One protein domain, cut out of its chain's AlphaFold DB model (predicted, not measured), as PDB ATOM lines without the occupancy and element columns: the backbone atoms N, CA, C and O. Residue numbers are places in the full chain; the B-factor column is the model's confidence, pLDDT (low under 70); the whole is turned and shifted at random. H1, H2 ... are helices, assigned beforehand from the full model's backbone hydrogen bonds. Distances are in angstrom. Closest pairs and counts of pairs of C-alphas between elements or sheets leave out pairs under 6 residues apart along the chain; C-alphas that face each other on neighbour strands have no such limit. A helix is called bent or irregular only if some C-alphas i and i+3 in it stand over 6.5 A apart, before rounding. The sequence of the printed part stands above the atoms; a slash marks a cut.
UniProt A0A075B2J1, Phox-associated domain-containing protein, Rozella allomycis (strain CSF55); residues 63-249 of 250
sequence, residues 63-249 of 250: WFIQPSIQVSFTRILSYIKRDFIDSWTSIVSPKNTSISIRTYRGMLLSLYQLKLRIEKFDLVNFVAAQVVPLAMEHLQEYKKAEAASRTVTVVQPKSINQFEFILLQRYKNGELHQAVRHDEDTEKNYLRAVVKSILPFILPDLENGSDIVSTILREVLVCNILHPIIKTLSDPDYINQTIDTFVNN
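This is residues 63 to 249 of the 250 residues of the protein "Phox-associated domain-containing protein" of Rozella allomycis (strain CSF55) (UniProt A0A075B2J1). Picture a loose, open frame of helices: at one end H1, H2, H5, H6 and H7 cross in a cluster, and from it the long helix H3 reaches away to the far end, where H4 folds back over residues 141 to 149 of H3. Within the cluster H5 and H7 cross each other, both apart from H3 and H4, and beyond the end of H7 the helix H8 sticks out, with its residues 236 to 241 and 243 to 247 standing free. The printed part has 187 residues with eight named helices, H1 to H8 in order along the chain, and no named strand; the class is all helix. It is loose, with a radius of gyration of the C-alphas of 21.4 A, and elongated, spanning 67 by 40 by 26 A.

Find C-alpha 67 at (159.192, 177.629, 173.711); from there H1, residues 67 to 92, runs 35.8 A. H2 follows with residues 98 to 118, 29.9 A long. Next look at H3, residues 123 to 151, the longest helix, which runs 40.4 A from C-alpha 123 at (181.287, 167.927, 179.692) and has a kink of 26 degrees near residue 130. H4 is residues 160 to 174, 18.3 A long. H5 is residues 184 to 202, 25.9 A long, with a kink of 33 degrees near residue 196. H6 is the short run of residues 205 to 208, 5.0 A long. H7, residues 211 to 233, runs 30.9 A. H8, residues 236 to 247, runs 16.4 A and ends with C-alpha 247 at (180.804, 183.964, 194.579). H4 is irregular, with C-alphas 169 and 172 lying 7.8 A apart; H3, H5 and H7 are only just irregular, at 6.7 A from C-alpha 129 to 132, 6.9 A from 197 to 200 and 6.6 A from 224 to 227.

Start at the two hubs, H2 and H7, which touch four helices each. They touch each other at a steep tilt of 50 degrees, the same way, with C-alphas 103 and 213 closest at 5.3 A. H1 and H2 form a helical hairpin, a steep tilt of 40 degrees, opposite ways; the closest C-alphas, of Thr 89 and Ser 100, are 5.9 A apart. H1 touches H7 with residues 84 to 88 alone, closest at the C-alphas of Phe 84 and Val 220, 6.7 A. H5 touches H7 at a steep tilt of 57 degrees, opposite ways, closest at the C-alphas of Leu 191 and Val 222, 6.1 A. H5 touches H2 with Ile 202 alone, about perpendicular at 80 degrees; its C-alpha is 4.9 A from that of Ser 110. H6 only just touches H2, with 3 pairs of C-alphas within 8 A, the closest those of Gly 106 and Glu 207 at 5.9 A; H6 and H7 touch only at the corner, also only just, with 3 pairs, the closest C-alphas being those of Asn 208 and Ser 214 at 6.1 A. Now move to the far end: H3 touches H4 at a steep tilt of 64 degrees, opposite ways, closest at the C-alphas of Ala 145 and Arg 170, 4.8 A. H8 is close to H7 but not clearly touching, with the C-alphas of Thr 232 and Tyr 238 closest at 6.6 A. Every O i to N i+4 pair is within hydrogen-bond range in H2 and H8; the counts are 20 of 22 in H1, 23 of 25 in H3, 8 of 11 in H4, 12 of 15 in H5 and 16 of 19 in H7, and H6 is too short for such a pair.

The two C-alphas farthest apart are those of Lys 95 and Val 154, 67.6 A. The printed part has no cut, and no link is long. Residues 118 to 137 stand free, of which 123 to 137 belong to H3. The mean pLDDT of the printed part is 76.4; among the residues under 70 are 92 to 96, 151 to 158 and 204 to 209.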
ATOM      1  N   TRP A  63     164.728 172.790 168.813       57.44
ATOM      2  CA  TRP A  63     166.048 173.079 169.369       57.44
ATOM      3  C   TRP A  63     166.067 172.967 170.897       57.44
ATOM      4  O   TRP A  63     167.088 172.576 171.459       57.44
ATOM      5  N   PHE A  64     164.950 173.295 171.559       54.78
ATOM      6  CA  PHE A  64     164.879 173.476 173.006       54.78
ATOM      7  C   PHE A  64     163.549 173.000 173.587       54.78
ATOM      8  O   PHE A  64     162.504 173.128 172.958       54.78
ATOM      9  N   ILE A  65     163.605 172.531 174.834       55.62
ATOM     10  CA  ILE A  65     162.449 172.075 175.622       55.62
ATOM     11  C   ILE A  65     161.519 173.255 175.983       55.62
ATOM     12  O   ILE A  65     160.332 173.059 176.228       55.62
ATOM     13  N   GLN A  66     162.034 174.494 175.992       67.25
ATOM     14  CA  GLN A  66     161.276 175.691 176.360       67.25
ATOM     15  C   GLN A  66     160.927 176.563 175.131       67.25
ATOM     16  O   GLN A  66     161.840 177.053 174.453       67.25
ATOM     17  N   PRO A  67     159.633 176.859 174.882       71.12
ATOM     18  CA  PRO A  67     159.192 177.629 173.711       71.12
ATOM     19  C   PRO A  67     159.802 179.036 173.599       71.12
ATOM     20  O   PRO A  67     160.107 179.506 172.503       71.12
ATOM     21  N   SER A  68     160.036 179.716 174.726       69.56
ATOM     22  CA  SER A  68     160.631 181.063 174.754       69.56
ATOM     23  C   SER A  68     162.076 181.092 174.236       69.56
ATOM     24  O   SER A  68     162.480 182.037 173.546       69.56
ATOM     25  N   ILE A  69     162.849 180.042 174.524       69.12
ATOM     26  CA  ILE A  69     164.233 179.891 174.062       69.12
ATOM     27  C   ILE A  69     164.243 179.611 172.558       69.12
ATOM     28  O   ILE A  69     165.008 180.234 171.824       69.12
ATOM     29  N   GLN A  70     163.341 178.752 172.074       71.19
ATOM     30  CA  GLN A  70     163.216 178.446 170.648       71.19
ATOM     31  C   GLN A  70     162.888 179.689 169.807       71.19
ATOM     32  O   GLN A  70     163.509 179.903 168.762       71.19
ATOM     33  N   VAL A  71     161.964 180.540 170.268       72.44
ATOM     34  CA  VAL A  71     161.633 181.808 169.591       72.44
ATOM     35  C   VAL A  71     162.850 182.731 169.535       72.44
ATOM     36  O   VAL A  71     163.174 183.283 168.481       72.44
ATOM     37  N   SER A  72     163.566 182.868 170.652       72.12
ATOM     38  CA  SER A  72     164.756 183.719 170.735       72.12
ATOM     39  C   SER A  72     165.877 183.226 169.820       72.12
ATOM     40  O   SER A  72     166.468 184.019 169.092       72.12
ATOM     41  N   PHE A  73     166.115 181.916 169.795       72.94
ATOM     42  CA  PHE A  73     167.122 181.296 168.943       72.94
ATOM     43  C   PHE A  73     166.789 181.450 167.458       72.94
ATOM     44  O   PHE A  73     167.633 181.865 166.670       72.94
ATOM     45  N   THR A  74     165.531 181.213 167.082       75.88
ATOM     46  CA  THR A  74     165.061 181.401 165.700       75.88
ATOM     47  C   THR A  74     165.254 182.845 165.236       75.88
ATOM     48  O   THR A  74     165.652 183.089 164.098       75.88
ATOM     49  N   ARG A  75     165.037 183.817 166.130       76.50
ATOM     50  CA  ARG A  75     165.283 185.236 165.856       76.50
ATOM     51  C   ARG A  75     166.773 185.562 165.694       76.50
ATOM     52  O   ARG A  75     167.130 186.344 164.825       76.50
ATOM     53  N   ILE A  76     167.653 184.954 166.485       78.81
ATOM     54  CA  ILE A  76     169.105 185.111 166.302       78.81
ATOM     55  C   ILE A  76     169.530 184.547 164.942       78.81
ATOM     56  O   ILE A  76     170.261 185.202 164.202       78.81
ATOM     57  N   LEU A  77     169.031 183.365 164.575       79.88
ATOM     58  CA  LEU A  77     169.316 182.757 163.276       79.88
ATOM     59  C   LEU A  77     168.818 183.614 162.109       79.88
ATOM     60  O   LEU A  77     169.513 183.720 161.098       79.88
ATOM     61  N   SER A  78     167.656 184.263 162.246       80.00
ATOM     62  CA  SER A  78     167.152 185.168 161.212       80.00
ATOM     63  C   SER A  78     168.005 186.432 161.078       80.00
ATOM     64  O   SER A  78     168.237 186.876 159.953       80.00
ATOM     65  N   TYR A  79     168.544 186.964 162.180       81.75
ATOM     66  CA  TYR A  79     169.527 188.050 162.130       81.75
ATOM     67  C   TYR A  79     170.833 187.605 161.479       81.75
ATOM     68  O   TYR A  79     171.319 188.297 160.593       81.75
ATOM     69  N   ILE A  80     171.350 186.417 161.809       79.25
ATOM     70  CA  ILE A  80     172.567 185.898 161.169       79.25
ATOM     71  C   ILE A  80     172.365 185.732 159.661       79.25
ATOM     72  O   ILE A  80     173.224 186.114 158.863       79.25
ATOM     73  N   LYS A  81     171.206 185.200 159.258       82.88
ATOM     74  CA  LYS A  81     170.850 185.080 157.848       82.88
ATOM     75  C   LYS A  81     170.832 186.448 157.170       82.88
ATOM     76  O   LYS A  81     171.492 186.609 156.151       82.88
ATOM     77  N   ARG A  82     170.102 187.418 157.722       82.88
ATOM     78  CA  ARG A  82     169.932 188.746 157.117       82.88
ATOM     79  C   ARG A  82     171.251 189.521 157.055       82.88
ATOM     80  O   ARG A  82     171.617 190.036 156.003       82.88
ATOM     81  N   ASP A  83     171.955 189.596 158.178       79.69
ATOM     82  CA  ASP A  83     173.067 190.530 158.360       79.69
ATOM     83  C   ASP A  83     174.377 189.984 157.791       79.69
ATOM     84  O   ASP A  83     175.194 190.751 157.283       79.69
ATOM     85  N   PHE A  84     174.561 188.660 157.806       79.06
ATOM     86  CA  PHE A  84     175.808 188.046 157.357       79.06
ATOM     87  C   PHE A  84     175.648 187.257 156.059       79.06
ATOM     88  O   PHE A  84     176.415 187.476 155.125       79.06
ATOM     89  N   ILE A  85     174.647 186.378 155.952       80.31
ATOM     90  CA  ILE A  85     174.501 185.507 154.769       80.31
ATOM     91  C   ILE A  85     173.935 186.286 153.576       80.31
ATOM     92  O   ILE A  85     174.522 186.276 152.495       80.31
ATOM     93  N   ASP A  86     172.814 186.982 153.750       80.94
ATOM     94  CA  ASP A  86     172.150 187.728 152.678       80.94
ATOM     95  C   ASP A  86     172.996 188.924 152.237       80.94
ATOM     96  O   ASP A  86     173.171 189.137 151.041       80.94
ATOM     97  N   SER A  87     173.605 189.639 153.188       82.19
ATOM     98  CA  SER A  87     174.547 190.725 152.898       82.19
ATOM     99  C   SER A  87     175.695 190.257 151.994       82.19
ATOM    100  O   SER A  87     175.876 190.785 150.896       82.19
ATOM    101  N   TRP A  88     176.403 189.184 152.365       75.88
ATOM    102  CA  TRP A  88     177.515 188.669 151.559       75.88
ATOM    103  C   TRP A  88     177.071 188.077 150.224       75.88
ATOM    104  O   TRP A  88     177.704 188.303 149.194       75.88
ATOM    105  N   THR A  89     175.972 187.328 150.209       70.31
ATOM    106  CA  THR A  89     175.481 186.713 148.968       70.31
ATOM    107  C   THR A  89     174.909 187.736 147.996       70.31
ATOM    108  O   THR A  89     175.022 187.527 146.791       70.31
ATOM    109  N   SER A  90     174.390 188.867 148.483       75.50
ATOM    110  CA  SER A  90     173.997 189.992 147.629       75.50
ATOM    111  C   SER A  90     175.192 190.614 146.901       75.50
ATOM    112  O   SER A  90     175.048 191.022 145.753       75.50
ATOM    113  N   ILE A  91     176.377 190.610 147.524       73.06
ATOM    114  CA  ILE A  91     177.630 191.091 146.924       73.06
ATOM    115  C   ILE A  91     178.168 190.066 145.918       73.06
ATOM    116  O   ILE A  91     178.521 190.418 144.796       73.06
ATOM    117  N   VAL A  92     178.220 188.789 146.310       68.88
ATOM    118  CA  VAL A  92     178.822 187.718 145.496       68.88
ATOM    119  C   VAL A  92     177.939 187.335 144.308       68.88
ATOM    120  O   VAL A  92     178.444 187.035 143.229       68.88
ATOM    121  N   SER A  93     176.616 187.319 144.484       68.00
ATOM    122  CA  SER A  93     175.684 186.892 143.445       68.00
ATOM    123  C   SER A  93     174.310 187.580 143.554       68.00
ATOM    124  O   SER A  93     173.325 186.944 143.949       68.00
ATOM    125  N   PRO A  94     174.192 188.839 143.087       66.19
ATOM    126  CA  PRO A  94     172.987 189.667 143.238       66.19
ATOM    127  C   PRO A  94     171.686 189.065 142.676       66.19
ATOM    128  O   PRO A  94     170.598 189.405 143.126       66.19
ATOM    129  N   LYS A  95     171.777 188.187 141.664       62.16
ATOM    130  CA  LYS A  95     170.618 187.609 140.950       62.16
ATOM    131  C   LYS A  95     170.286 186.172 141.357       62.16
ATOM    132  O   LYS A  95     169.318 185.615 140.846       62.16
ATOM    133  N   ASN A  96     171.092 185.549 142.220       65.44
ATOM    134  CA  ASN A  96     170.949 184.129 142.539       65.44
ATOM    135  C   ASN A  96     170.798 183.886 144.044       65.44
ATOM    136  O   ASN A  96     171.774 183.709 144.772       65.44
ATOM    137  N   THR A  97     169.549 183.789 144.491       70.69
ATOM    138  CA  THR A  97     169.200 183.517 145.893       70.69
ATOM    139  C   THR A  97     169.528 182.083 146.324       70.69
ATOM    140  O   THR A  97     169.532 181.789 147.519       70.69
ATOM    141  N   SER A  98     169.842 181.174 145.389       71.62
ATOM    142  CA  SER A  98     170.140 179.775 145.728       71.62
ATOM    143  C   SER A  98     171.366 179.637 146.631       71.62
ATOM    144  O   SER A  98     171.372 178.772 147.501       71.62
ATOM    145  N   ILE A  99     172.367 180.516 146.498       71.44
ATOM    146  CA  ILE A  99     173.572 180.487 147.339       71.44
ATOM    147  C   ILE A  99     173.217 180.863 148.780       71.44
ATOM    148  O   ILE A  99     173.628 180.163 149.704       71.44
ATOM    149  N   SER A 100     172.395 181.901 148.982       76.56
ATOM    150  CA  SER A 100     171.891 182.284 150.313       76.56
ATOM    151  C   SER A 100     171.108 181.141 150.956       76.56
ATOM    152  O   SER A 100     171.404 180.738 152.082       76.56
ATOM    153  N   ILE A 101     170.166 180.554 150.212       77.31
ATOM    154  CA  ILE A 101     169.328 179.454 150.702       77.31
ATOM    155  C   ILE A 101     170.187 178.239 151.072       77.31
ATOM    156  O   ILE A 101     170.030 177.696 152.165       77.31
ATOM    157  N   ARG A 102     171.128 177.835 150.207       74.50
ATOM    158  CA  ARG A 102     172.037 176.704 150.465       74.50
ATOM    159  C   ARG A 102     172.964 176.967 151.648       74.50
ATOM    160  O   ARG A 102     173.181 176.067 152.451       74.50
ATOM    161  N   THR A 103     173.463 178.192 151.800       76.38
ATOM    162  CA  THR A 103     174.333 178.568 152.926       76.38
ATOM    163  C   THR A 103     173.573 178.531 154.244       76.38
ATOM    164  O   THR A 103     174.033 177.924 155.210       76.38
ATOM    165  N   TYR A 104     172.372 179.112 154.278       81.38
ATOM    166  CA  TYR A 104     171.523 179.091 155.464       81.38
ATOM    167  C   TYR A 104     171.091 177.666 155.834       81.38
ATOM    168  O   TYR A 104     171.162 177.273 156.996       81.38
ATOM    169  N   ARG A 105     170.726 176.847 154.842       77.88
ATOM    170  CA  ARG A 105     170.435 175.421 155.033       77.88
ATOM    171  C   ARG A 105     171.634 174.665 155.607       77.88
ATOM    172  O   ARG A 105     171.478 173.968 156.608       77.88
ATOM    173  N   GLY A 106     172.818 174.832 155.019       76.12
ATOM    174  CA  GLY A 106     174.052 174.215 155.504       76.12
ATOM    175  C   GLY A 106     174.362 174.607 156.948       76.12
ATOM    176  O   GLY A 106     174.712 173.747 157.755       76.12
ATOM    177  N   MET A 107     174.143 175.874 157.312       81.12
ATOM    178  CA  MET A 107     174.274 176.356 158.689       81.12
ATOM    179  C   MET A 107     173.300 175.650 159.646       81.12
ATOM    180  O   MET A 107     173.728 175.159 160.689       81.12
ATOM    181  N   LEU A 108     172.011 175.553 159.302       79.06
ATOM    182  CA  LEU A 108     171.005 174.895 160.150       79.06
ATOM    183  C   LEU A 108     171.299 173.406 160.352       79.06
ATOM    184  O   LEU A 108     171.248 172.910 161.478       79.06
ATOM    185  N   LEU A 109     171.635 172.697 159.273       75.31
ATOM    186  CA  LEU A 109     171.993 171.279 159.338       75.31
ATOM    187  C   LEU A 109     173.271 171.070 160.153       75.31
ATOM    188  O   LEU A 109     173.343 170.140 160.957       75.31
ATOM    189  N   SER A 110     174.235 171.982 160.017       75.94
ATOM    190  CA  SER A 110     175.457 171.948 160.813       75.94
ATOM    191  C   SER A 110     175.166 172.117 162.300       75.94
ATOM    192  O   SER A 110     175.629 171.331 163.121       75.94
ATOM    193  N   LEU A 111     174.347 173.107 162.658       75.19
ATOM    194  CA  LEU A 111     173.927 173.345 164.038       75.19
ATOM    195  C   LEU A 111     173.144 172.159 164.618       75.19
ATOM    196  O   LEU A 111     173.302 171.826 165.792       75.19
ATOM    197  N   TYR A 112     172.336 171.475 163.809       74.75
ATOM    198  CA  TYR A 112     171.639 170.268 164.246       74.75
ATOM    199  C   TYR A 112     172.614 169.119 164.528       74.75
ATOM    200  O   TYR A 112     172.564 168.495 165.590       74.75
ATOM    201  N   GLN A 113     173.554 168.870 163.614       72.56
ATOM    202  CA  GLN A 113     174.579 167.848 163.807       72.56
ATOM    203  C   GLN A 113     175.459 168.154 165.023       72.56
ATOM    204  O   GLN A 113     175.896 167.246 165.732       72.56
ATOM    205  N   LEU A 114     175.695 169.438 165.274       72.50
ATOM    206  CA  LEU A 114     176.399 169.935 166.438       72.50
ATOM    207  C   LEU A 114     175.649 169.614 167.734       72.50
ATOM    208  O   LEU A 114     176.232 169.021 168.640       72.50
ATOM    209  N   LYS A 115     174.344 169.915 167.786       73.00
ATOM    210  CA  LYS A 115     173.459 169.593 168.914       73.00
ATOM    211  C   LYS A 115     173.536 168.111 169.284       73.00
ATOM    212  O   LYS A 115     173.817 167.777 170.430       73.00
ATOM    213  N   LEU A 116     173.369 167.220 168.304       73.19
ATOM    214  CA  LEU A 116     173.403 165.769 168.532       73.19
ATOM    215  C   LEU A 116     174.747 165.268 169.081       73.19
ATOM    216  O   LEU A 116     174.805 164.224 169.734       73.19
ATOM    217  N   ARG A 117     175.845 165.970 168.782       72.50
ATOM    218  CA  ARG A 117     177.169 165.655 169.333       72.50
ATOM    219  C   ARG A 117     177.323 166.180 170.755       72.50
ATOM    220  O   ARG A 117     177.886 165.461 171.574       72.50
ATOM    221  N   ILE A 118     176.805 167.378 171.040       68.19
ATOM    222  CA  ILE A 118     176.784 167.965 172.389       68.19
ATOM    223  C   ILE A 118     175.986 167.083 173.349       68.19
ATOM    224  O   ILE A 118     176.444 166.823 174.452       68.19
ATOM    225  N   GLU A 119     174.829 166.566 172.936       69.94
ATOM    226  CA  GLU A 119     173.988 165.722 173.802       69.94
ATOM    227  C   GLU A 119     174.695 164.439 174.272       69.94
ATOM    228  O   GLU A 119     174.365 163.887 175.316       69.94
ATOM    229  N   LYS A 120     175.681 163.957 173.511       75.62
ATOM    230  CA  LYS A 120     176.465 162.755 173.835       75.62
ATOM    231  C   LYS A 120     177.774 163.076 174.550       75.62
ATOM    232  O   LYS A 120     178.583 162.176 174.775       75.62
ATOM    233  N   PHE A 121     178.030 164.350 174.820       74.00
ATOM    234  CA  PHE A 121     179.310 164.817 175.306       74.00
ATOM    235  C   PHE A 121     179.328 164.893 176.831       74.00
ATOM    236  O   PHE A 121     178.536 165.604 177.445       74.00
ATOM    237  N   ASP A 122     180.279 164.184 177.436       77.00
ATOM    238  CA  ASP A 122     180.560 164.305 178.862       77.00
ATOM    239  C   ASP A 122     181.396 165.559 179.122       77.00
ATOM    240  O   ASP A 122     182.632 165.547 179.113       77.00
ATOM    241  N   LEU A 123     180.682 166.660 179.334       73.50
ATOM    242  CA  LEU A 123     181.287 167.927 179.692       73.50
ATOM    243  C   LEU A 123     182.099 167.830 180.984       73.50
ATOM    244  O   LEU A 123     183.188 168.391 181.051       73.50
ATOM    245  N   VAL A 124     181.548 167.204 182.024       76.19
ATOM    246  CA  VAL A 124     182.127 167.261 183.373       76.19
ATOM    247  C   VAL A 124     183.507 166.625 183.351       76.19
ATOM    248  O   VAL A 124     184.481 167.241 183.788       76.19
ATOM    249  N   ASN A 125     183.608 165.436 182.754       82.19
ATOM    250  CA  ASN A 125     184.887 164.771 182.572       82.19
ATOM    251  C   ASN A 125     185.835 165.597 181.697       82.19
ATOM    252  O   ASN A 125     187.020 165.695 181.999       82.19
ATOM    253  N   PHE A 126     185.342 166.234 180.636       75.56
ATOM    254  CA  PHE A 126     186.191 167.075 179.798       75.56
ATOM    255  C   PHE A 126     186.780 168.275 180.553       75.56
ATOM    256  O   PHE A 126     187.987 168.517 180.480       75.56
ATOM    257  N   VAL A 127     185.953 169.009 181.298       73.62
ATOM    258  CA  VAL A 127     186.406 170.159 182.086       73.62
ATOM    259  C   VAL A 127     187.440 169.705 183.114       73.62
ATOM    260  O   VAL A 127     188.527 170.278 183.188       73.62
ATOM    261  N   ALA A 128     187.140 168.636 183.853       80.00
ATOM    262  CA  ALA A 128     188.023 168.115 184.888       80.00
ATOM    263  C   ALA A 128     189.344 167.559 184.329       80.00
ATOM    264  O   ALA A 128     190.402 167.809 184.899       80.00
ATOM    265  N   ALA A 129     189.301 166.818 183.217       83.69
ATOM    266  CA  ALA A 129     190.454 166.077 182.704       83.69
ATOM    267  C   ALA A 129     191.317 166.855 181.702       83.69
ATOM    268  O   ALA A 129     192.460 166.468 181.479       83.69
ATOM    269  N   GLN A 130     190.791 167.898 181.054       79.75
ATOM    270  CA  GLN A 130     191.520 168.645 180.018       79.75
ATOM    271  C   GLN A 130     191.670 170.113 180.389       79.75
ATOM    272  O   GLN A 130     192.772 170.651 180.410       79.75
ATOM    273  N   VAL A 131     190.561 170.763 180.729       76.00
ATOM    274  CA  VAL A 131     190.531 172.221 180.869       76.00
ATOM    275  C   VAL A 131     191.219 172.674 182.143       76.00
ATOM    276  O   VAL A 131     192.079 173.549 182.091       76.00
ATOM    277  N   VAL A 132     190.861 172.075 183.279       79.25
ATOM    278  CA  VAL A 132     191.463 172.413 184.572       79.25
ATOM    279  C   VAL A 132     192.983 172.188 184.550       79.25
ATOM    280  O   VAL A 132     193.703 173.108 184.940       79.25
ATOM    281  N   PRO A 133     193.511 171.053 184.045       85.06
ATOM    282  CA  PRO A 133     194.952 170.868 183.885       85.06
ATOM    283  C   PRO A 133     195.616 171.921 182.993       85.06
ATOM    284  O   PRO A 133     196.633 172.480 183.395       85.06
ATOM    285  N   LEU A 134     195.036 172.241 181.829       80.00
ATOM    286  CA  LEU A 134     195.581 173.256 180.918       80.00
ATOM    287  C   LEU A 134     195.607 174.652 181.556       80.00
ATOM    288  O   LEU A 134     196.603 175.367 181.452       80.00
ATOM    289  N   ALA A 135     194.533 175.037 182.246       77.12
ATOM    290  CA  ALA A 135     194.465 176.304 182.967       77.12
ATOM    291  C   ALA A 135     195.484 176.352 184.117       77.12
ATOM    292  O   ALA A 135     196.150 177.367 184.323       77.12
ATOM    293  N   MET A 136     195.647 175.240 184.838       81.75
ATOM    294  CA  MET A 136     196.632 175.120 185.909       81.75
ATOM    295  C   MET A 136     198.062 175.227 185.373       81.75
ATOM    296  O   MET A 136     198.867 175.961 185.943       81.75
ATOM    297  N   GLU A 137     198.377 174.549 184.268       85.31
ATOM    298  CA  GLU A 137     199.670 174.664 183.587       85.31
ATOM    299  C   GLU A 137     199.929 176.116 183.168       85.31
ATOM    300  O   GLU A 137     200.985 176.671 183.474       85.31
ATOM    301  N   HIS A 138     198.943 176.767 182.543       83.12
ATOM    302  CA  HIS A 138     199.053 178.166 182.144       83.12
ATOM    303  C   HIS A 138     199.354 179.078 183.343       83.12
ATOM    304  O   HIS A 138     200.273 179.896 183.272       83.12
ATOM    305  N   LEU A 139     198.640 178.901 184.459       85.00
ATOM    306  CA  LEU A 139     198.841 179.680 185.681       85.00
ATOM    307  C   LEU A 139     200.217 179.430 186.314       85.00
ATOM    308  O   LEU A 139     200.844 180.359 186.824       85.00
ATOM    309  N   GLN A 140     200.699 178.186 186.302       88.06
ATOM    310  CA  GLN A 140     202.027 177.848 186.811       88.06
ATOM    311  C   GLN A 140     203.129 178.505 185.974       88.06
ATOM    312  O   GLN A 140     204.039 179.110 186.540       88.06
ATOM    313  N   GLU A 141     203.033 178.435 184.647       85.81
ATOM    314  CA  GLU A 141     203.987 179.080 183.740       85.81
ATOM    315  C   GLU A 141     203.945 180.607 183.851       85.81
ATOM    316  O   GLU A 141     204.993 181.252 183.885       85.81
ATOM    317  N   TYR A 142     202.754 181.188 184.021       85.50
ATOM    318  CA  TYR A 142     202.597 182.612 184.312       85.50
ATOM    319  C   TYR A 142     203.314 183.006 185.610       85.50
ATOM    320  O   TYR A 142     204.123 183.932 185.610       85.50
ATOM    321  N   LYS A 143     203.093 182.269 186.709       87.69
ATOM    322  CA  LYS A 143     203.738 182.549 188.005       87.69
ATOM    323  C   LYS A 143     205.262 182.442 187.932       87.69
ATOM    324  O   LYS A 143     205.962 183.261 188.525       87.69
ATOM    325  N   LYS A 144     205.790 181.456 187.197       89.31
ATOM    326  CA  LYS A 144     207.238 181.329 186.947       89.31
ATOM    327  C   LYS A 144     207.772 182.533 186.170       89.31
ATOM    328  O   LYS A 144     208.798 183.096 186.552       89.31
ATOM    329  N   ALA A 145     207.071 182.941 185.113       87.25
ATOM    330  CA  ALA A 145     207.449 184.084 184.291       87.25
ATOM    331  C   ALA A 145     207.418 185.402 185.080       87.25
ATOM    332  O   ALA A 145     208.340 186.209 184.965       87.25
ATOM    333  N   GLU A 146     206.407 185.588 185.930       86.75
ATOM    334  CA  GLU A 146     206.261 186.748 186.810       86.75
ATOM    335  C   GLU A 146     207.358 186.805 187.883       86.75
ATOM    336  O   GLU A 146     207.946 187.857 188.136       86.75
ATOM    337  N   ALA A 147     207.686 185.674 188.507       86.94
ATOM    338  CA  ALA A 147     208.792 185.616 189.457       86.94
ATOM    339  C   ALA A 147     210.134 185.936 188.768       86.94
ATOM    340  O   ALA A 147     210.943 186.716 189.285       86.94
ATOM    341  N   ALA A 148     210.358 185.394 187.567       84.00
ATOM    342  CA  ALA A 148     211.563 185.651 186.782       84.00
ATOM    343  C   ALA A 148     211.677 187.116 186.324       84.00
ATOM    344  O   ALA A 148     212.777 187.675 186.342       84.00
ATOM    345  N   SER A 149     210.567 187.764 185.951       79.38
ATOM    346  CA  SER A 149     210.562 189.169 185.520       79.38
ATOM    347  C   SER A 149     210.864 190.141 186.666       79.38
ATOM    348  O   SER A 149     211.466 191.192 186.440       79.38
ATOM    349  N   ARG A 150     210.534 189.772 187.910       73.94
ATOM    350  CA  ARG A 150     210.865 190.553 189.115       73.94
ATOM    351  C   ARG A 150     212.316 190.390 189.582       73.94
ATOM    352  O   ARG A 150     212.844 191.300 190.211       73.94
ATOM    353  N   THR A 151     212.968 189.265 189.272       67.31
ATOM    354  CA  THR A 151     214.288 188.915 189.841       67.31
ATOM    355  C   THR A 151     215.473 189.362 188.969       67.31
ATOM    356  O   THR A 151     216.564 189.580 189.486       67.31
ATOM    357  N   VAL A 152     215.292 189.508 187.648       59.16
ATOM    358  CA  VAL A 152     216.416 189.650 186.691       59.16
ATOM    359  C   VAL A 152     216.723 191.104 186.279       59.16
ATOM    360  O   VAL A 152     217.719 191.360 185.604       59.16
ATOM    361  N   THR A 153     215.935 192.093 186.703       54.06
ATOM    362  CA  THR A 153     216.082 193.473 186.209       54.06
ATOM    363  C   THR A 153     216.735 194.393 187.248       54.06
ATOM    364  O   THR A 153     216.117 194.754 188.242       54.06
ATOM    365  N   VAL A 154     217.971 194.845 186.974       53.91
ATOM    366  CA  VAL A 154     218.675 195.942 187.694       53.91
ATOM    367  C   VAL A 154     217.892 197.271 187.619       53.91
ATOM    368  O   VAL A 154     218.137 198.203 188.380       53.91
ATOM    369  N   VAL A 155     216.907 197.353 186.723       56.91
ATOM    370  CA  VAL A 155     215.995 198.483 186.551       56.91
ATOM    371  C   VAL A 155     214.577 197.947 186.696       56.91
ATOM    372  O   VAL A 155     214.133 197.169 185.856       56.91
ATOM    373  N   GLN A 156     213.863 198.339 187.753       61.28
ATOM    374  CA  GLN A 156     212.430 198.054 187.852       61.28
ATOM    375  C   GLN A 156     211.728 198.554 186.574       61.28
ATOM    376  O   GLN A 156     212.076 199.637 186.086       61.28
ATOM    377  N   PRO A 157     210.783 197.785 186.000       60.91
ATOM    378  CA  PRO A 157     210.065 198.196 184.797       60.91
ATOM    379  C   PRO A 157     209.432 199.571 185.031       60.91
ATOM    380  O   PRO A 157     208.729 199.781 186.016       60.91
ATOM    381  N   LYS A 158     209.715 200.530 184.142       64.38
ATOM    382  CA  LYS A 158     209.288 201.931 184.314       64.38
ATOM    383  C   LYS A 158     207.843 202.168 183.862       64.38
ATOM    384  O   LYS A 158     207.299 203.239 184.112       64.38
ATOM    385  N   SER A 159     207.232 201.196 183.182       74.25
ATOM    386  CA  SER A 159     205.844 201.235 182.715       74.25
ATOM    387  C   SER A 159     205.228 199.834 182.631       74.25
ATOM    388  O   SER A 159     205.945 198.836 182.527       74.25
ATOM    389  N   ILE A 160     203.892 199.774 182.632       71.56
ATOM    390  CA  ILE A 160     203.093 198.539 182.526       71.56
ATOM    391  C   ILE A 160     203.471 197.755 181.259       71.56
ATOM    392  O   ILE A 160     203.815 196.580 181.337       71.56
ATOM    393  N   ASN A 161     203.562 198.439 180.116       76.19
ATOM    394  CA  ASN A 161     203.887 197.817 178.827       76.19
ATOM    395  C   ASN A 161     205.285 197.166 178.810       76.19
ATOM    396  O   ASN A 161     205.500 196.155 178.145       76.19
ATOM    397  N   GLN A 162     206.262 197.735 179.534       76.00
ATOM    398  CA  GLN A 162     207.602 197.140 179.641       76.00
ATOM    399  C   GLN A 162     207.577 195.858 180.472       76.00
ATOM    400  O   GLN A 162     208.267 194.896 180.138       76.00
ATOM    401  N   PHE A 163     206.782 195.839 181.542       78.75
ATOM    402  CA  PHE A 163     206.611 194.645 182.358       78.75
ATOM    403  C   PHE A 163     205.925 193.522 181.573       78.75
ATOM    404  O   PHE A 163     206.430 192.402 181.578       78.75
ATOM    405  N   GLU A 164     204.846 193.827 180.847       80.06
ATOM    406  CA  GLU A 164     204.144 192.861 179.992       80.06
ATOM    407  C   GLU A 164     205.065 192.263 178.928       80.06
ATOM    408  O   GLU A 164     205.108 191.047 178.754       80.06
ATOM    409  N   PHE A 165     205.872 193.092 178.266       81.50
ATOM    410  CA  PHE A 165     206.831 192.608 177.279       81.50
ATOM    411  C   PHE A 165     207.853 191.633 177.885       81.50
ATOM    412  O   PHE A 165     208.097 190.559 177.332       81.50
ATOM    413  N   ILE A 166     208.429 191.971 179.046       82.19
ATOM    414  CA  ILE A 166     209.371 191.089 179.750       82.19
ATOM    415  C   ILE A 166     208.669 189.793 180.172       82.19
ATOM    416  O   ILE A 166     209.231 188.711 180.015       82.19
ATOM    417  N   LEU A 167     207.445 189.888 180.687       84.25
ATOM    418  CA  LEU A 167     206.655 188.740 181.114       84.25
ATOM    419  C   LEU A 167     206.387 187.777 179.951       84.25
ATOM    420  O   LEU A 167     206.627 186.580 180.090       84.25
ATOM    421  N   LEU A 168     205.977 188.296 178.793       82.94
ATOM    422  CA  LEU A 168     205.737 187.511 177.581       82.94
ATOM    423  C   LEU A 168     206.998 186.793 177.086       82.94
ATOM    424  O   LEU A 168     206.919 185.642 176.665       82.94
ATOM    425  N   GLN A 169     208.172 187.428 177.181       83.31
ATOM    426  CA  GLN A 169     209.445 186.776 176.844       83.31
ATOM    427  C   GLN A 169     209.828 185.657 177.821       83.31
ATOM    428  O   GLN A 169     210.552 184.733 177.455       83.31
ATOM    429  N   ARG A 170     209.385 185.744 179.078       84.62
ATOM    430  CA  ARG A 170     209.677 184.741 180.113       84.62
ATOM    431  C   ARG A 170     208.654 183.610 180.132       84.62
ATOM    432  O   ARG A 170     209.011 182.489 180.488       84.62
ATOM    433  N   TYR A 171     207.413 183.876 179.732       83.75
ATOM    434  CA  TYR A 171     206.352 182.878 179.649       83.75
ATOM    435  C   TYR A 171     206.724 181.778 178.652       83.75
ATOM    436  O   TYR A 171     206.947 182.066 177.477       83.75
ATOM    437  N   LYS A 172     206.830 180.524 179.121       84.56
ATOM    438  CA  LYS A 172     207.308 179.376 178.324       84.56
ATOM    439  C   LYS A 172     208.558 179.702 177.487       84.56
ATOM    440  O   LYS A 172     208.659 179.310 176.331       84.56
ATOM    441  N   ASN A 173     209.500 180.471 178.043       81.88
ATOM    442  CA  ASN A 173     210.714 180.922 177.343       81.88
ATOM    443  C   ASN A 173     210.454 181.693 176.024       81.88
ATOM    444  O   ASN A 173     211.282 181.661 175.116       81.88
ATOM    445  N   GLY A 174     209.306 182.365 175.892       78.50
ATOM    446  CA  GLY A 174     208.916 183.100 174.686       78.50
ATOM    447  C   GLY A 174     208.229 182.237 173.618       78.50
ATOM    448  O   GLY A 174     207.902 182.723 172.527       78.50
ATOM    449  N   GLU A 175     207.953 180.962 173.903       80.69
ATOM    450  CA  GLU A 175     207.158 180.081 173.043       80.69
ATOM    451  C   GLU A 175     205.657 180.348 173.209       80.69
ATOM    452  O   GLU A 175     204.882 179.546 173.729       80.69
ATOM    453  N   LEU A 176     205.235 181.527 172.755       76.94
ATOM    454  CA  LEU A 176     203.825 181.884 172.674       76.94
ATOM    455  C   LEU A 176     203.145 181.156 171.514       76.94
ATOM    456  O   LEU A 176     203.725 180.990 170.438       76.94
ATOM    457  N   HIS A 177     201.884 180.784 171.720       75.94
ATOM    458  CA  HIS A 177     201.042 180.207 170.679       75.94
ATOM    459  C   HIS A 177     200.886 181.179 169.495       75.94
ATOM    460  O   HIS A 177     200.778 182.389 169.693       75.94
ATOM    461  N   GLN A 178     200.827 180.663 168.261       70.31
ATOM    462  CA  GLN A 178     200.770 181.481 167.037       70.31
ATOM    463  C   GLN A 178     199.638 182.522 167.033       70.31
ATOM    464  O   GLN A 178     199.837 183.636 166.566       70.31
ATOM    465  N   ALA A 179     198.489 182.182 167.624       68.75
ATOM    466  CA  ALA A 179     197.331 183.071 167.731       68.75
ATOM    467  C   ALA A 179     197.511 184.229 168.737       68.75
ATOM    468  O   ALA A 179     196.695 185.136 168.758       68.75
ATOM    469  N   VAL A 180     198.550 184.188 169.578       69.25
ATOM    470  CA  VAL A 180     198.839 185.192 170.624       69.25
ATOM    471  C   VAL A 180     200.068 186.038 170.264       69.25
ATOM    472  O   VAL A 180     200.320 187.074 170.866       69.25
ATOM    473  N   ARG A 181     200.866 185.603 169.281       64.19
ATOM    474  CA  ARG A 181     202.183 186.185 168.985       64.19
ATOM    475  C   ARG A 181     202.156 187.539 168.287       64.19
ATOM    476  O   ARG A 181     203.130 188.277 168.419       64.19
ATOM    477  N   HIS A 182     201.130 187.817 167.491       67.44
ATOM    478  CA  HIS A 182     201.177 188.919 166.534       67.44
ATOM    479  C   HIS A 182     199.978 189.855 166.680       67.44
ATOM    480  O   HIS A 182     199.989 190.741 167.528       67.44
ATOM    481  N   ASP A 183     198.976 189.686 165.833       78.12
ATOM    482  CA  ASP A 183     197.902 190.638 165.592       78.12
ATOM    483  C   ASP A 183     196.539 189.938 165.540       78.12
ATOM    484  O   ASP A 183     196.414 188.713 165.561       78.12
ATOM    485  N   GLU A 184     195.480 190.732 165.459       81.62
ATOM    486  CA  GLU A 184     194.121 190.204 165.379       81.62
ATOM    487  C   GLU A 184     193.895 189.352 164.112       81.62
ATOM    488  O   GLU A 184     193.092 188.416 164.110       81.62
ATOM    489  N   ASP A 185     194.621 189.639 163.031       85.06
ATOM    490  CA  ASP A 185     194.497 188.909 161.772       85.06
ATOM    491  C   ASP A 185     195.132 187.518 161.833       85.06
ATOM    492  O   ASP A 185     194.574 186.566 161.282       85.06
ATOM    493  N   THR A 186     196.251 187.345 162.537       82.00
ATOM    494  CA  THR A 186     196.848 186.024 162.799       82.00
ATOM    495  C   THR A 186     195.971 185.168 163.704       82.00
ATOM    496  O   THR A 186     195.821 183.973 163.434       82.00
ATOM    497  N   GLU A 187     195.315 185.762 164.702       82.12
ATOM    498  CA  GLU A 187     194.298 185.087 165.515       82.12
ATOM    499  C   GLU A 187     193.135 184.595 164.637       82.12
ATOM    500  O   GLU A 187     192.822 183.400 164.620       82.12
ATOM    501  N   LYS A 188     192.560 185.477 163.810       86.62
ATOM    502  CA  LYS A 188     191.494 185.107 162.863       86.62
ATOM    503  C   LYS A 188     191.955 184.054 161.859       86.62
ATOM    504  O   LYS A 188     191.201 183.134 161.555       86.62
ATOM    505  N   ASN A 189     193.181 184.136 161.349       87.00
ATOM    506  CA  ASN A 189     193.733 183.153 160.415       87.00
ATOM    507  C   ASN A 189     193.913 181.778 161.061       87.00
ATOM    508  O   ASN A 189     193.591 180.764 160.436       87.00
ATOM    509  N   TYR A 190     194.350 181.734 162.318       84.69
ATOM    510  CA  TYR A 190     194.383 180.494 163.084       84.69
ATOM    511  C   TYR A 190     192.974 179.905 163.234       84.69
ATOM    512  O   TYR A 190     192.755 178.733 162.924       84.69
ATOM    513  N   LEU A 191     191.989 180.732 163.597       84.50
ATOM    514  CA  LEU A 191     190.591 180.307 163.686       84.50
ATOM    515  C   LEU A 191     190.031 179.844 162.335       84.50
ATOM    516  O   LEU A 191     189.293 178.863 162.289       84.50
ATOM    517  N   ARG A 192     190.414 180.468 161.216       88.31
ATOM    518  CA  ARG A 192     190.054 179.997 159.866       88.31
ATOM    519  C   ARG A 192     190.615 178.612 159.584       88.31
ATOM    520  O   ARG A 192     189.888 177.787 159.034       88.31
ATOM    521  N   ALA A 193     191.870 178.343 159.941       85.06
ATOM    522  CA  ALA A 193     192.481 177.026 159.755       85.06
ATOM    523  C   ALA A 193     191.753 175.952 160.579       85.06
ATOM    524  O   ALA A 193     191.430 174.881 160.064       85.06
ATOM    525  N   VAL A 194     191.417 176.291 161.822       83.12
ATOM    526  CA  VAL A 194     190.618 175.466 162.729       83.12
ATOM    527  C   VAL A 194     189.218 175.196 162.166       83.12
ATOM    528  O   VAL A 194     188.799 174.050 162.056       83.12
ATOM    529  N   VAL A 195     188.481 176.226 161.746       84.31
ATOM    530  CA  VAL A 195     187.138 176.035 161.181       84.31
ATOM    531  C   VAL A 195     187.209 175.265 159.869       84.31
ATOM    532  O   VAL A 195     186.363 174.414 159.626       84.31
ATOM    533  N   LYS A 196     188.233 175.486 159.038       84.94
ATOM    534  CA  LYS A 196     188.431 174.743 157.785       84.94
ATOM    535  C   LYS A 196     188.619 173.242 158.019       84.94
ATOM    536  O   LYS A 196     188.131 172.465 157.205       84.94
ATOM    537  N   SER A 197     189.296 172.829 159.092       79.69
ATOM    538  CA  SER A 197     189.428 171.402 159.419       79.69
ATOM    539  C   SER A 197     188.125 170.817 159.964       79.69
ATOM    540  O   SER A 197     187.833 169.651 159.731       79.69
ATOM    541  N   ILE A 198     187.314 171.629 160.637       76.00
ATOM    542  CA  ILE A 198     186.080 171.209 161.303       76.00
ATOM    543  C   ILE A 198     184.874 171.152 160.373       76.00
ATOM    544  O   ILE A 198     184.062 170.229 160.465       76.00
ATOM    545  N   LEU A 199     184.746 172.138 159.493       76.19
ATOM    546  CA  LEU A 199     183.554 172.365 158.689       76.19
ATOM    547  C   LEU A 199     183.116 171.127 157.886       76.19
ATOM    548  O   LEU A 199     181.932 170.807 157.961       76.19
ATOM    549  N   PRO A 200     184.017 170.352 157.242       78.38
ATOM    550  CA  PRO A 200     183.636 169.145 156.501       78.38
ATOM    551  C   PRO A 200     182.972 168.057 157.355       78.38
ATOM    552  O   PRO A 200     182.289 167.188 156.826       78.38
ATOM    553  N   PHE A 201     183.179 168.066 158.674       70.62
ATOM    554  CA  PHE A 201     182.582 167.077 159.571       70.62
ATOM    555  C   PHE A 201     181.196 167.474 160.061       70.62
ATOM    556  O   PHE A 201     180.463 166.610 160.546       70.62
ATOM    557  N   ILE A 202     180.871 168.765 160.029       70.12
ATOM    558  CA  ILE A 202     179.598 169.293 160.523       70.12
ATOM    559  C   ILE A 202     178.651 169.573 159.350       70.12
ATOM    560  O   ILE A 202     177.447 169.350 159.472       70.12
ATOM    561  N   LEU A 203     179.199 170.011 158.216       71.38
ATOM    562  CA  LEU A 203     178.451 170.335 157.013       71.38
ATOM    563  C   LEU A 203     178.024 169.047 156.281       71.38
ATOM    564  O   LEU A 203     178.835 168.126 156.161       71.38
ATOM    565  N   PRO A 204     176.784 168.952 155.773       68.56
ATOM    566  CA  PRO A 204     176.386 167.822 154.943       68.56
ATOM    567  C   PRO A 204     177.153 167.801 153.610       68.56
ATOM    568  O   PRO A 204     177.581 168.839 153.102       68.56
ATOM    569  N   ASP A 205     177.304 166.605 153.030       62.47
ATOM    570  CA  ASP A 205     178.122 166.361 151.829       62.47
ATOM    571  C   ASP A 205     177.738 167.260 150.637       62.47
ATOM    572  O   ASP A 205     178.594 167.663 149.846       62.47
ATOM    573  N   LEU A 206     176.454 167.606 150.517       58.12
ATOM    574  CA  LEU A 206     175.917 168.388 149.406       58.12
ATOM    575  C   LEU A 206     176.307 169.876 149.471       58.12
ATOM    576  O   LEU A 206     176.540 170.524 148.445       58.12
ATOM    577  N   GLU A 207     176.385 170.439 150.670       61.22
ATOM    578  CA  GLU A 207     176.829 171.810 150.897       61.22
ATOM    579  C   GLU A 207     178.359 171.901 150.973       61.22
ATOM    580  O   GLU A 207     178.923 172.914 150.559       61.22
ATOM    581  N   ASN A 208     179.039 170.831 151.406       60.75
ATOM    582  CA  ASN A 208     180.503 170.745 151.419       60.75
ATOM    583  C   ASN A 208     181.123 170.722 150.011       60.75
ATOM    584  O   ASN A 208     182.257 171.155 149.833       60.75
ATOM    585  N   GLY A 209     180.375 170.278 148.996       62.75
ATOM    586  CA  GLY A 209     180.817 170.313 147.598       62.75
ATOM    587  C   GLY A 209     180.879 171.713 146.968       62.75
ATOM    588  O   GLY A 209     181.364 171.844 145.848       62.75
ATOM    589  N   SER A 210     180.384 172.759 147.644       71.62
ATOM    590  CA  SER A 210     180.438 174.141 147.154       71.62
ATOM    591  C   SER A 210     181.458 174.966 147.934       71.62
ATOM    592  O   SER A 210     181.212 175.371 149.075       71.62
ATOM    593  N   ASP A 211     182.576 175.297 147.284       74.44
ATOM    594  CA  ASP A 211     183.648 176.117 147.869       74.44
ATOM    595  C   ASP A 211     183.156 177.492 148.340       74.44
ATOM    596  O   ASP A 211     183.646 178.031 149.336       74.44
ATOM    597  N   ILE A 212     182.152 178.047 147.654       74.94
ATOM    598  CA  ILE A 212     181.548 179.342 147.989       74.94
ATOM    599  C   ILE A 212     180.778 179.237 149.309       74.94
ATOM    600  O   ILE A 212     180.976 180.062 150.199       74.94
ATOM    601  N   VAL A 213     179.938 178.208 149.467       73.44
ATOM    602  CA  VAL A 213     179.146 177.997 150.693       73.44
ATOM    603  C   VAL A 213     180.066 177.722 151.882       73.44
ATOM    604  O   VAL A 213     179.910 178.337 152.937       73.44
ATOM    605  N   SER A 214     181.066 176.856 151.695       77.56
ATOM    606  CA  SER A 214     182.065 176.530 152.718       77.56
ATOM    607  C   SER A 214     182.877 177.763 153.140       77.56
ATOM    608  O   SER A 214     183.096 177.999 154.328       77.56
ATOM    609  N   THR A 215     183.263 178.611 152.181       82.06
ATOM    610  CA  THR A 215     184.008 179.845 152.461       82.06
ATOM    611  C   THR A 215     183.162 180.875 153.204       82.06
ATOM    612  O   THR A 215     183.623 181.394 154.218       82.06
ATOM    613  N   ILE A 216     181.927 181.138 152.760       81.94
ATOM    614  CA  ILE A 216     181.031 182.086 153.441       81.94
ATOM    615  C   ILE A 216     180.762 181.608 154.867       81.94
ATOM    616  O   ILE A 216     180.919 182.375 155.812       81.94
ATOM    617  N   LEU A 217     180.417 180.332 155.046       82.38
ATOM    618  CA  LEU A 217     180.125 179.795 156.369       82.38
ATOM    619  C   LEU A 217     181.353 179.852 157.286       82.38
ATOM    620  O   LEU A 217     181.222 180.235 158.446       82.38
ATOM    621  N   ARG A 218     182.553 179.554 156.770       87.50
ATOM    622  CA  ARG A 218     183.802 179.712 157.526       87.50
ATOM    623  C   ARG A 218     184.004 181.150 157.996       87.50
ATOM    624  O   ARG A 218     184.284 181.348 159.174       87.50
ATOM    625  N   GLU A 219     183.864 182.138 157.115       86.75
ATOM    626  CA  GLU A 219     184.059 183.543 157.496       86.75
ATOM    627  C   GLU A 219     182.995 184.020 158.488       86.75
ATOM    628  O   GLU A 219     183.323 184.711 159.451       86.75
ATOM    629  N   VAL A 220     181.735 183.603 158.318       84.06
ATOM    630  CA  VAL A 220     180.668 183.930 159.273       84.06
ATOM    631  C   VAL A 220     180.976 183.348 160.651       84.06
ATOM    632  O   VAL A 220     180.904 184.077 161.640       84.06
ATOM    633  N   LEU A 221     181.368 182.073 160.720       83.06
ATOM    634  CA  LEU A 221     181.724 181.412 161.976       83.06
ATOM    635  C   LEU A 221     182.924 182.089 162.645       83.06
ATOM    636  O   LEU A 221     182.859 182.406 163.827       83.06
ATOM    637  N   VAL A 222     184.007 182.336 161.907       86.25
ATOM    638  CA  VAL A 222     185.225 182.922 162.481       86.25
ATOM    639  C   VAL A 222     184.981 184.351 162.947       86.25
ATOM    640  O   VAL A 222     185.199 184.652 164.117       86.25
ATOM    641  N   CYS A 223     184.518 185.227 162.055       85.50
ATOM    642  CA  CYS A 223     184.501 186.664 162.310       85.50
ATOM    643  C   CYS A 223     183.355 187.099 163.226       85.50
ATOM    644  O   CYS A 223     183.533 188.039 163.993       85.50
ATOM    645  N   ASN A 224     182.196 186.434 163.160       81.94
ATOM    646  CA  ASN A 224     180.995 186.889 163.871       81.94
ATOM    647  C   ASN A 224     180.642 186.044 165.094       81.94
ATOM    648  O   ASN A 224     179.800 186.462 165.884       81.94
ATOM    649  N   ILE A 225     181.248 184.865 165.255       79.69
ATOM    650  CA  ILE A 225     180.919 183.958 166.361       79.69
ATOM    651  C   ILE A 225     182.163 183.650 167.183       79.69
ATOM    652  O   ILE A 225     182.249 184.060 168.335       79.69
ATOM    653  N   LEU A 226     183.147 182.961 166.605       80.19
ATOM    654  CA  LEU A 226     184.288 182.449 167.361       80.19
ATOM    655  C   LEU A 226     185.184 183.560 167.891       80.19
ATOM    656  O   LEU A 226     185.516 183.559 169.071       80.19
ATOM    657  N   HIS A 227     185.563 184.501 167.026       83.38
ATOM    658  CA  HIS A 227     186.471 185.579 167.402       83.38
ATOM    659  C   HIS A 227     185.874 186.488 168.490       83.38
ATOM    660  O   HIS A 227     186.531 186.666 169.516       83.38
ATOM    661  N   PRO A 228     184.617 186.973 168.379       82.00
ATOM    662  CA  PRO A 228     183.980 187.715 169.467       82.00
ATOM    663  C   PRO A 228     183.884 186.918 170.771       82.00
ATOM    664  O   PRO A 228     184.198 187.457 171.827       82.00
ATOM    665  N   ILE A 229     183.515 185.631 170.712       78.75
ATOM    666  CA  ILE A 229     183.430 184.779 171.909       78.75
ATOM    667  C   ILE A 229     184.794 184.663 172.589       78.75
ATOM    668  O   ILE A 229     184.881 184.822 173.802       78.75
ATOM    669  N   ILE A 230     185.861 184.412 171.829       79.38
ATOM    670  CA  ILE A 230     187.215 184.302 172.382       79.38
ATOM    671  C   ILE A 230     187.643 185.625 173.014       79.38
ATOM    672  O   ILE A 230     188.175 185.607 174.123       79.38
ATOM    673  N   LYS A 231     187.363 186.767 172.373       81.00
ATOM    674  CA  LYS A 231     187.666 188.086 172.941       81.00
ATOM    675  C   LYS A 231     186.921 188.341 174.242       81.00
ATOM    676  O   LYS A 231     187.554 188.748 175.205       81.00
ATOM    677  N   THR A 232     185.626 188.039 174.302       76.50
ATOM    678  CA  THR A 232     184.841 188.196 175.532       76.50
ATOM    679  C   THR A 232     185.320 187.256 176.636       76.50
ATOM    680  O   THR A 232     185.495 187.687 177.766       76.50
ATOM    681  N   LEU A 233     185.578 185.982 176.330       74.12
ATOM    682  CA  LEU A 233     186.026 185.009 177.332       74.12
ATOM    683  C   LEU A 233     187.455 185.260 177.825       74.12
ATOM    684  O   LEU A 233     187.799 184.809 178.913       74.12
ATOM    685  N   SER A 234     188.280 185.938 177.026       74.56
ATOM    686  CA  SER A 234     189.655 186.301 177.388       74.56
ATOM    687  C   SER A 234     189.748 187.677 178.049       74.56
ATOM    688  O   SER A 234     190.837 188.075 178.456       74.56
ATOM    689  N   ASP A 235     188.639 188.415 178.130       78.88
ATOM    690  CA  ASP A 235     188.598 189.727 178.759       78.88
ATOM    691  C   ASP A 235     188.708 189.564 180.289       78.88
ATOM    692  O   ASP A 235     187.875 188.878 180.898       78.88
ATOM    693  N   PRO A 236     189.730 190.162 180.932       78.19
ATOM    694  CA  PRO A 236     189.914 190.050 182.373       78.19
ATOM    695  C   PRO A 236     188.714 190.584 183.162       78.19
ATOM    696  O   PRO A 236     188.359 189.989 184.179       78.19
ATOM    697  N   ASP A 237     188.050 191.646 182.698       84.06
ATOM    698  CA  ASP A 237     186.884 192.209 183.384       84.06
ATOM    699  C   ASP A 237     185.689 191.260 183.293       84.06
ATOM    700  O   ASP A 237     184.986 191.047 184.283       84.06
ATOM    701  N   TYR A 238     185.492 190.627 182.132       78.25
ATOM    702  CA  TYR A 238     184.451 189.616 181.953       78.25
ATOM    703  C   TYR A 238     184.677 188.411 182.873       78.25
ATOM    704  O   TYR A 238     183.737 187.939 183.520       78.25
ATOM    705  N   ILE A 239     185.920 187.927 182.969       76.12
ATOM    706  CA  ILE A 239     186.290 186.827 183.868       76.12
ATOM    707  C   ILE A 239     186.032 187.223 185.326       76.12
ATOM    708  O   ILE A 239     185.383 186.470 186.053       76.12
ATOM    709  N   ASN A 240     186.487 188.407 185.745       82.69
ATOM    710  CA  ASN A 240     186.326 188.890 187.116       82.69
ATOM    711  C   ASN A 240     184.848 189.023 187.499       82.69
ATOM    712  O   ASN A 240     184.424 188.449 188.498       82.69
ATOM    713  N   GLN A 241     184.035 189.678 186.665       81.12
ATOM    714  CA  GLN A 241     182.593 189.812 186.902       81.12
ATOM    715  C   GLN A 241     181.890 188.456 186.952       81.12
ATOM    716  O   GLN A 241     180.966 188.252 187.743       81.12
ATOM    717  N   THR A 242     182.323 187.515 186.112       75.25
ATOM    718  CA  THR A 242     181.791 186.154 186.115       75.25
ATOM    719  C   THR A 242     182.088 185.472 187.451       75.25
ATOM    720  O   THR A 242     181.174 184.915 188.057       75.25
ATOM    721  N   ILE A 243     183.325 185.564 187.948       75.31
ATOM    722  CA  ILE A 243     183.727 185.024 189.255       75.31
ATOM    723  C   ILE A 243     182.938 185.689 190.386       75.31
ATOM    724  O   ILE A 243     182.352 184.980 191.201       75.31
ATOM    725  N   ASP A 244     182.851 187.020 190.408       80.12
ATOM    726  CA  ASP A 244     182.103 187.763 191.428       80.12
ATOM    727  C   ASP A 244     180.627 187.362 191.451       80.12
ATOM    728  O   ASP A 244     180.033 187.198 192.515       80.12
ATOM    729  N   THR A 245     180.030 187.161 190.278       80.56
ATOM    730  CA  THR A 245     178.647 186.691 190.160       80.56
ATOM    731  C   THR A 245     178.496 185.279 190.720       80.56
ATOM    732  O   THR A 245     177.480 184.980 191.334       80.56
ATOM    733  N   PHE A 246     179.471 184.392 190.525       73.44
ATOM    734  CA  PHE A 246     179.416 183.051 191.106       73.44
ATOM    735  C   PHE A 246     179.601 183.058 192.624       73.44
ATOM    736  O   PHE A 246     178.921 182.305 193.306       73.44
ATOM    737  N   VAL A 247     180.489 183.906 193.145       77.50
ATOM    738  CA  VAL A 247     180.804 183.964 194.579       77.50
ATOM    739  C   VAL A 247     179.703 184.659 195.387       77.50
ATOM    740  O   VAL A 247     179.443 184.258 196.512       77.50
ATOM    741  N   ASN A 248     179.050 185.686 194.830       74.69
ATOM    742  CA  ASN A 248     178.039 186.483 195.541       74.69
ATOM    743  C   ASN A 248     176.590 185.989 195.356       74.69
ATOM    744  O   ASN A 248     175.671 186.629 195.863       74.69
ATOM    745  N   ASN A 249     176.363 184.917 194.589       56.47
ATOM    746  CA  ASN A 249     175.035 184.311 194.409       56.47
ATOM    747  C   ASN A 249     174.796 183.073 195.304       56.47
ATOM    748  O   ASN A 249     173.804 182.375 195.085       56.47
TER     749      ASN A 249